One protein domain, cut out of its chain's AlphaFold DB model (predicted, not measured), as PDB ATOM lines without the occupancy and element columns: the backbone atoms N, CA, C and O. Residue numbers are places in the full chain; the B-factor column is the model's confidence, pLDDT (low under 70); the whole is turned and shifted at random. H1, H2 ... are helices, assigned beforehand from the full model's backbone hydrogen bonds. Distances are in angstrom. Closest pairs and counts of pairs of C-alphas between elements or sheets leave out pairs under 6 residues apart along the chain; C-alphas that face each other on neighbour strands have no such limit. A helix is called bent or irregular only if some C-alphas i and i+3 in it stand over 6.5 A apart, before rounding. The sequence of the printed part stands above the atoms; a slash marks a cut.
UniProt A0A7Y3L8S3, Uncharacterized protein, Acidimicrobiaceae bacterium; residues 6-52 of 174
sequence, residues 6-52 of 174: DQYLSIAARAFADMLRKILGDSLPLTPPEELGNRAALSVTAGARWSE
ATOM      1  N   ASP A   6      39.737 -31.426  49.530       83.88
ATOM      2  CA  ASP A   6      40.750 -30.370  49.596       83.88
ATOM      3  C   ASP A   6      42.136 -30.894  49.208       83.88
ATOM      4  O   ASP A   6      42.868 -30.244  48.460       83.88
ATOM      5  N   GLN A   7      42.472 -32.117  49.631       84.69
ATOM      6  CA  GLN A   7      43.722 -32.765  49.244       84.69
ATOM      7  C   GLN A   7      43.763 -33.049  47.736       84.69
ATOM      8  O   GLN A   7      44.787 -32.813  47.095       84.69
ATOM      9  N   TYR A   8      42.654 -33.514  47.151       82.06
ATOM     10  CA  TYR A   8      42.541 -33.715  45.703       82.06
ATOM     11  C   TYR A   8      42.737 -32.401  44.930       82.06
ATOM     12  O   TYR A   8      43.561 -32.345  44.016       82.06
ATOM     13  N   LEU A   9      42.029 -31.335  45.323       81.50
ATOM     14  CA  LEU A   9      42.118 -30.026  44.670       81.50
ATOM     15  C   LEU A   9      43.530 -29.438  44.766       81.50
ATOM     16  O   LEU A   9      44.043 -28.919  43.776       81.50
ATOM     17  N   SER A  10      44.191 -29.579  45.918       84.75
ATOM     18  CA  SER A  10      45.571 -29.123  46.094       84.75
ATOM     19  C   SER A  10      46.554 -29.855  45.173       84.75
ATOM     20  O   SER A  10      47.449 -29.219  44.616       84.75
ATOM     21  N   ILE A  11      46.403 -31.174  44.999       87.69
ATOM     22  CA  ILE A  11      47.257 -31.969  44.102       87.69
ATOM     23  C   ILE A  11      47.012 -31.569  42.641       87.69
ATOM     24  O   ILE A  11      47.967 -31.324  41.902       87.69
ATOM     25  N   ALA A  12      45.745 -31.452  42.233       78.75
ATOM     26  CA  ALA A  12      45.367 -31.065  40.875       78.75
ATOM     27  C   ALA A  12      45.870 -29.656  40.514       78.75
ATOM     28  O   ALA A  12      46.455 -29.464  39.447       78.75
ATOM     29  N   ALA A  13      45.720 -28.684  41.422       83.38
ATOM     30  CA  ALA A  13      46.203 -27.319  41.226       83.38
ATOM     31  C   ALA A  13      47.730 -27.262  41.059       83.38
ATOM     32  O   ALA A  13      48.231 -26.560  40.178       83.38
ATOM     33  N   ARG A  14      48.477 -28.038  41.858       89.06
ATOM     34  CA  ARG A  14      49.942 -28.128  41.749       89.06
ATOM     35  C   ARG A  14      50.367 -28.675  40.386       89.06
ATOM     36  O   ARG A  14      51.198 -28.063  39.719       89.06
ATOM     37  N   ALA A  15      49.762 -29.783  39.957       85.62
ATOM     38  CA  ALA A  15      50.054 -30.399  38.666       85.62
ATOM     39  C   ALA A  15      49.723 -29.464  37.490       85.62
ATOM     40  O   ALA A  15      50.511 -29.351  36.549       85.62
ATOM     41  N   PHE A  16      48.592 -28.751  37.562       84.44
ATOM     42  CA  PHE A  16      48.214 -27.748  36.569       84.44
ATOM     43  C   PHE A  16      49.241 -26.611  36.491       84.44
ATOM     44  O   PHE A  16      49.699 -26.288  35.397       84.44
ATOM     45  N   ALA A  17      49.656 -26.042  37.628       85.00
ATOM     46  CA  ALA A  17      50.642 -24.960  37.664       85.00
ATOM     47  C   ALA A  17      52.004 -25.387  37.087       85.00
ATOM     48  O   ALA A  17      52.630 -24.631  36.344       85.00
ATOM     49  N   ASP A  18      52.450 -26.609  37.388       89.81
ATOM     50  CA  ASP A  18      53.698 -27.150  36.847       89.81
ATOM     51  C   ASP A  18      53.622 -27.365  35.329       89.81
ATOM     52  O   ASP A  18      54.593 -27.087  34.621       89.81
ATOM     53  N   MET A  19      52.474 -27.808  34.809       83.38
ATOM     54  CA  MET A  19      52.253 -27.947  33.368       83.38
ATOM     55  C   MET A  19      52.146 -26.589  32.669       83.38
ATOM     56  O   MET A  19      52.770 -26.384  31.631       83.38
ATOM     57  N   LEU A  20      51.410 -25.643  33.254       82.69
ATOM     58  CA  LEU A  20      51.275 -24.291  32.721       82.69
ATOM     59  C   LEU A  20      52.647 -23.614  32.605       82.69
ATOM     60  O   LEU A  20      52.946 -23.029  31.569       82.69
ATOM     61  N   ARG A  21      53.516 -23.775  33.615       84.25
ATOM     62  CA  ARG A  21      54.901 -23.284  33.578       84.25
ATOM     63  C   ARG A  21      55.702 -23.898  32.428       84.25
ATOM     64  O   ARG A  21      56.425 -23.184  31.744       84.25
ATOM     65  N   LYS A  22      55.565 -25.207  32.193       84.75
ATOM     66  CA  LYS A  22      56.237 -25.887  31.071       84.75
ATOM     67  C   LYS A  22      55.761 -25.378  29.709       84.75
ATOM     68  O   LYS A  22      56.572 -25.281  28.799       84.75
ATOM     69  N   ILE A  23      54.466 -25.082  29.571       81.38
ATOM     70  CA  ILE A  23      53.862 -24.622  28.311       81.38
ATOM     71  C   ILE A  23      54.211 -23.160  28.024       81.38
ATOM     72  O   ILE A  23      54.582 -22.836  26.900       81.38
ATOM     73  N   LEU A  24      54.076 -22.280  29.019       79.94
ATOM     74  CA  LEU A  24      54.348 -20.849  28.861       79.94
ATOM     75  C   LEU A  24      55.850 -20.549  28.739       79.94
ATOM     76  O   LEU A  24      56.227 -19.560  28.110       79.94
ATOM     77  N   GLY A  25      56.707 -21.398  29.319       79.75
ATOM     78  CA  GLY A  25      58.139 -21.128  29.405       79.75
ATOM     79  C   GLY A  25      58.388 -19.783  30.095       79.75
ATOM     80  O   GLY A  25      57.785 -19.498  31.129       79.75
ATOM     81  N   ASP A  26      59.223 -18.942  29.485       78.38
ATOM     82  CA  ASP A  26      59.533 -17.593  29.985       78.38
ATOM     83  C   ASP A  26      58.522 -16.521  29.528       78.38
ATOM     84  O   ASP A  26      58.626 -15.355  29.909       78.38
ATOM     85  N   SER A  27      57.543 -16.881  28.691       72.38
ATOM     86  CA  SER A  27      56.589 -15.926  28.121       72.38
ATOM     87  C   SER A  27      55.344 -15.797  28.993       72.38
ATOM     88  O   SER A  27      54.520 -16.710  29.070       72.38
ATOM     89  N   LEU A  28      55.172 -14.632  29.617       71.50
ATOM     90  CA  LEU A  28      53.950 -14.310  30.348       71.50
ATOM     91  C   LEU A  28      52.876 -13.776  29.387       71.50
ATOM     92  O   LEU A  28      53.148 -12.848  28.620       71.50
ATOM     93  N   PRO A  29      51.650 -14.326  29.415       74.06
ATOM     94  CA  PRO A  29      50.543 -13.754  28.666       74.06
ATOM     95  C   PRO A  29      50.187 -12.363  29.210       74.06
ATOM     96  O   PRO A  29      50.320 -12.095  30.401       74.06
ATOM     97  N   LEU A  30      49.685 -11.490  28.332       76.50
ATOM     98  CA  LEU A  30      49.202 -10.148  28.701       76.50
ATOM     99  C   LEU A  30      47.904 -10.183  29.526       76.50
ATOM    100  O   LEU A  30      47.497  -9.169  30.087       76.50
ATOM    101  N   THR A  31      47.238 -11.337  29.581       78.19
ATOM    102  CA  THR A  31      46.027 -11.554  30.374       78.19
ATOM    103  C   THR A  31      46.359 -11.545  31.871       78.19
ATOM    104  O   THR A  31      47.281 -12.262  32.271       78.19
ATOM    105  N   PRO A  32      45.598 -10.821  32.716       87.56
ATOM    106  CA  PRO A  32      45.776 -10.853  34.165       87.56
ATOM    107  C   PRO A  32      45.774 -12.290  34.727       87.56
ATOM    108  O   PRO A  32      44.953 -13.107  34.288       87.56
ATOM    109  N   PRO A  33      46.652 -12.628  35.692       80.94
ATOM    110  CA  PRO A  33      46.790 -13.993  36.210       80.94
ATOM    111  C   PRO A  33      45.490 -14.599  36.755       80.94
ATOM    112  O   PRO A  33      45.214 -15.776  36.517       80.94
ATOM    113  N   GLU A  34      44.669 -13.810  37.449       83.12
ATOM    114  CA  GLU A  34      43.382 -14.245  37.999       83.12
ATOM    115  C   GLU A  34      42.380 -14.569  36.886       83.12
ATOM    116  O   GLU A  34      41.673 -15.576  36.949       83.12
ATOM    117  N   GLU A  35      42.341 -13.751  35.834       78.00
ATOM    118  CA  GLU A  35      41.476 -13.981  34.678       78.00
ATOM    119  C   GLU A  35      41.913 -15.233  33.908       78.00
ATOM    120  O   GLU A  35      41.079 -16.071  33.559       78.00
ATOM    121  N   LEU A  36      43.222 -15.405  33.700       78.88
ATOM    122  CA  LEU A  36      43.782 -16.608  33.089       78.88
ATOM    123  C   LEU A  36      43.416 -17.862  33.898       78.88
ATOM    124  O   LEU A  36      42.953 -18.848  33.322       78.88
ATOM    125  N   GLY A  37      43.576 -17.812  35.224       79.50
ATOM    126  CA  GLY A  37      43.230 -18.905  36.133       79.50
ATOM    127  C   GLY A  37      41.740 -19.256  36.098       79.50
ATOM    128  O   GLY A  37      41.385 -20.424  35.929       79.50
ATOM    129  N   ASN A  38      40.863 -18.251  36.165       77.81
ATOM    130  CA  ASN A  38      39.413 -18.440  36.086       77.81
ATOM    131  C   ASN A  38      38.990 -19.035  34.736       77.81
ATOM    132  O   ASN A  38      38.221 -19.996  34.692       77.81
ATOM    133  N   ARG A  39      39.532 -18.525  33.622       75.25
ATOM    134  CA  ARG A  39      39.251 -19.051  32.277       75.25
ATOM    135  C   ARG A  39      39.761 -20.476  32.093       75.25
ATOM    136  O   ARG A  39      39.087 -21.272  31.438       75.25
ATOM    137  N   ALA A  40      40.907 -20.819  32.678       73.75
ATOM    138  CA  ALA A  40      41.435 -22.176  32.653       73.75
ATOM    139  C   ALA A  40      40.550 -23.140  33.454       73.75
ATOM    140  O   ALA A  40      40.194 -24.198  32.943       73.75
ATOM    141  N   ALA A  41      40.122 -22.759  34.661       75.75
ATOM    142  CA  ALA A  41      39.216 -23.567  35.478       75.75
ATOM    143  C   ALA A  41      37.859 -23.797  34.787       75.75
ATOM    144  O   ALA A  41      37.354 -24.924  34.751       75.75
ATOM    145  N   LEU A  42      37.294 -22.751  34.176       71.38
ATOM    146  CA  LEU A  42      36.081 -22.863  33.364       71.38
ATOM    147  C   LEU A  42      36.303 -23.777  32.156       71.38
ATOM    148  O   LEU A  42      35.499 -24.670  31.926       71.38
ATOM    149  N   SER A  43      37.414 -23.631  31.432       70.88
ATOM    150  CA  SER A  43      37.736 -24.486  30.278       70.88
ATOM    151  C   SER A  43      37.887 -25.962  30.658       70.88
ATOM    152  O   SER A  43      37.370 -26.832  29.964       70.88
ATOM    153  N   VAL A  44      38.557 -26.248  31.779       69.75
ATOM    154  CA  VAL A  44      38.769 -27.616  32.281       69.75
ATOM    155  C   VAL A  44      37.448 -28.272  32.687       69.75
ATOM    156  O   VAL A  44      37.262 -29.467  32.471       69.75
ATOM    157  N   THR A  45      36.519 -27.504  33.259       68.50
ATOM    158  CA  THR A  45      35.228 -28.032  33.728       68.50
ATOM    159  C   THR A  45      34.137 -28.014  32.661       68.50
ATOM    160  O   THR A  45      33.201 -28.804  32.752       68.50
ATOM    161  N   ALA A  46      34.258 -27.168  31.635       66.62
ATOM    162  CA  ALA A  46      33.258 -27.021  30.582       66.62
ATOM    163  C   ALA A  46      32.996 -28.344  29.859       66.62
ATOM    164  O   ALA A  46      31.840 -28.707  29.679       66.62
ATOM    165  N   GLY A  47      34.045 -29.095  29.504       66.56
ATOM    166  CA  GLY A  47      33.891 -30.389  28.835       66.56
ATOM    167  C   GLY A  47      33.067 -31.384  29.656       66.56
ATOM    168  O   GLY A  47      32.111 -31.950  29.140       66.56
ATOM    169  N   ALA A  48      33.383 -31.530  30.947       67.75
ATOM    170  CA  ALA A  48      32.658 -32.426  31.850       67.75
ATOM    171  C   ALA A  48      31.202 -31.982  32.062       67.75
ATOM    172  O   ALA A  48      30.295 -32.800  31.955       67.75
ATOM    173  N   ARG A  49      30.963 -30.680  32.271       71.88
ATOM    174  CA  ARG A  49      29.605 -30.131  32.427       71.88
ATOM    175  C   ARG A  49      28.755 -30.307  31.171       71.88
ATOM    176  O   ARG A  49      27.583 -30.649  31.268       71.88
ATOM    177  N   TRP A  50      29.334 -30.107  29.990       73.50
ATOM    178  CA  TRP A  50      28.625 -30.354  28.736       73.50
ATOM    179  C   TRP A  50      28.354 -31.841  28.513       73.50
ATOM    180  O   TRP A  50      27.272 -32.178  28.047       73.50
ATOM    181  N   SER A  51      29.278 -32.733  28.891       73.00
ATOM    182  CA  SER A  51      29.025 -34.179  28.869       73.00
ATOM    183  C   SER A  51      27.930 -34.614  29.847       73.00
ATOM    184  O   SER A  51      27.204 -35.552  29.542       73.00
ATOM    185  N   GLU A  52      27.784 -33.956  30.999       78.06
ATOM    186  CA  GLU A  52      26.680 -34.213  31.936       78.06
ATOM    187  C   GLU A  52      25.327 -33.762  31.365       78.06
ATOM    188  O   GLU A  52      24.333 -34.464  31.530       78.06
TER     189      GLU A  52
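Overview. This is residues 6 to 52 of the 174 residues of an uncharacterized protein of Acidimicrobiaceae bacterium (UniProt A0A7Y3L8S3). Two helices cross at a slant without touching, H2 running along the length of the model and H1 passing over it at a distance, with a loop of residues 25 to 32 joining them at one end. The result is a loose, open pair, and H2 has a kink in its second half. The printed part has 47 residues with two named helices, H1 then H2, and no named strand, and its class is all helix. It is loose, with a radius of gyration of the C-alphas of 12.2 A, and elongated, spanning 36 by 23 by 17 A.

Along the chain. H2, the longest helix by residues, takes residues 33 to 52 and measures 28.8 A from first to last C-alpha. Its C-alpha 33 is at (46.790, -13.993, 36.210) and its C-alpha 52 at (26.680, -34.213, 31.936). H1 takes residues 6 to 24 and measures 26.6 A, beginning with C-alpha 6 at (40.750, -30.370, 49.596).

Arrangement. H2 has a kink of 31 degrees near residue 45. It is irregular, but only just: C-alphas 44 and 47 are 6.6 A apart. H1 and H2 are apart, with no C-alpha of the one within 8 A of the other. Residues 6 to 12, 18 to 36 and 42 to 52 stand free, with no C-alpha 8 or more apart along the chain within 10 A. In H1 every O i to N i+4 pair is within hydrogen-bond range; in H2 it is 14 of 16.

Size, cuts and confidence. The two C-alphas farthest apart, those of Asp 26 and Glu 52, are 36.9 A apart. The link from H1 to H2, of 8 residues, is short. The printed part has no cut. The mean pLDDT of the printed part is 78.6, and residues 44 to 48 are under 70.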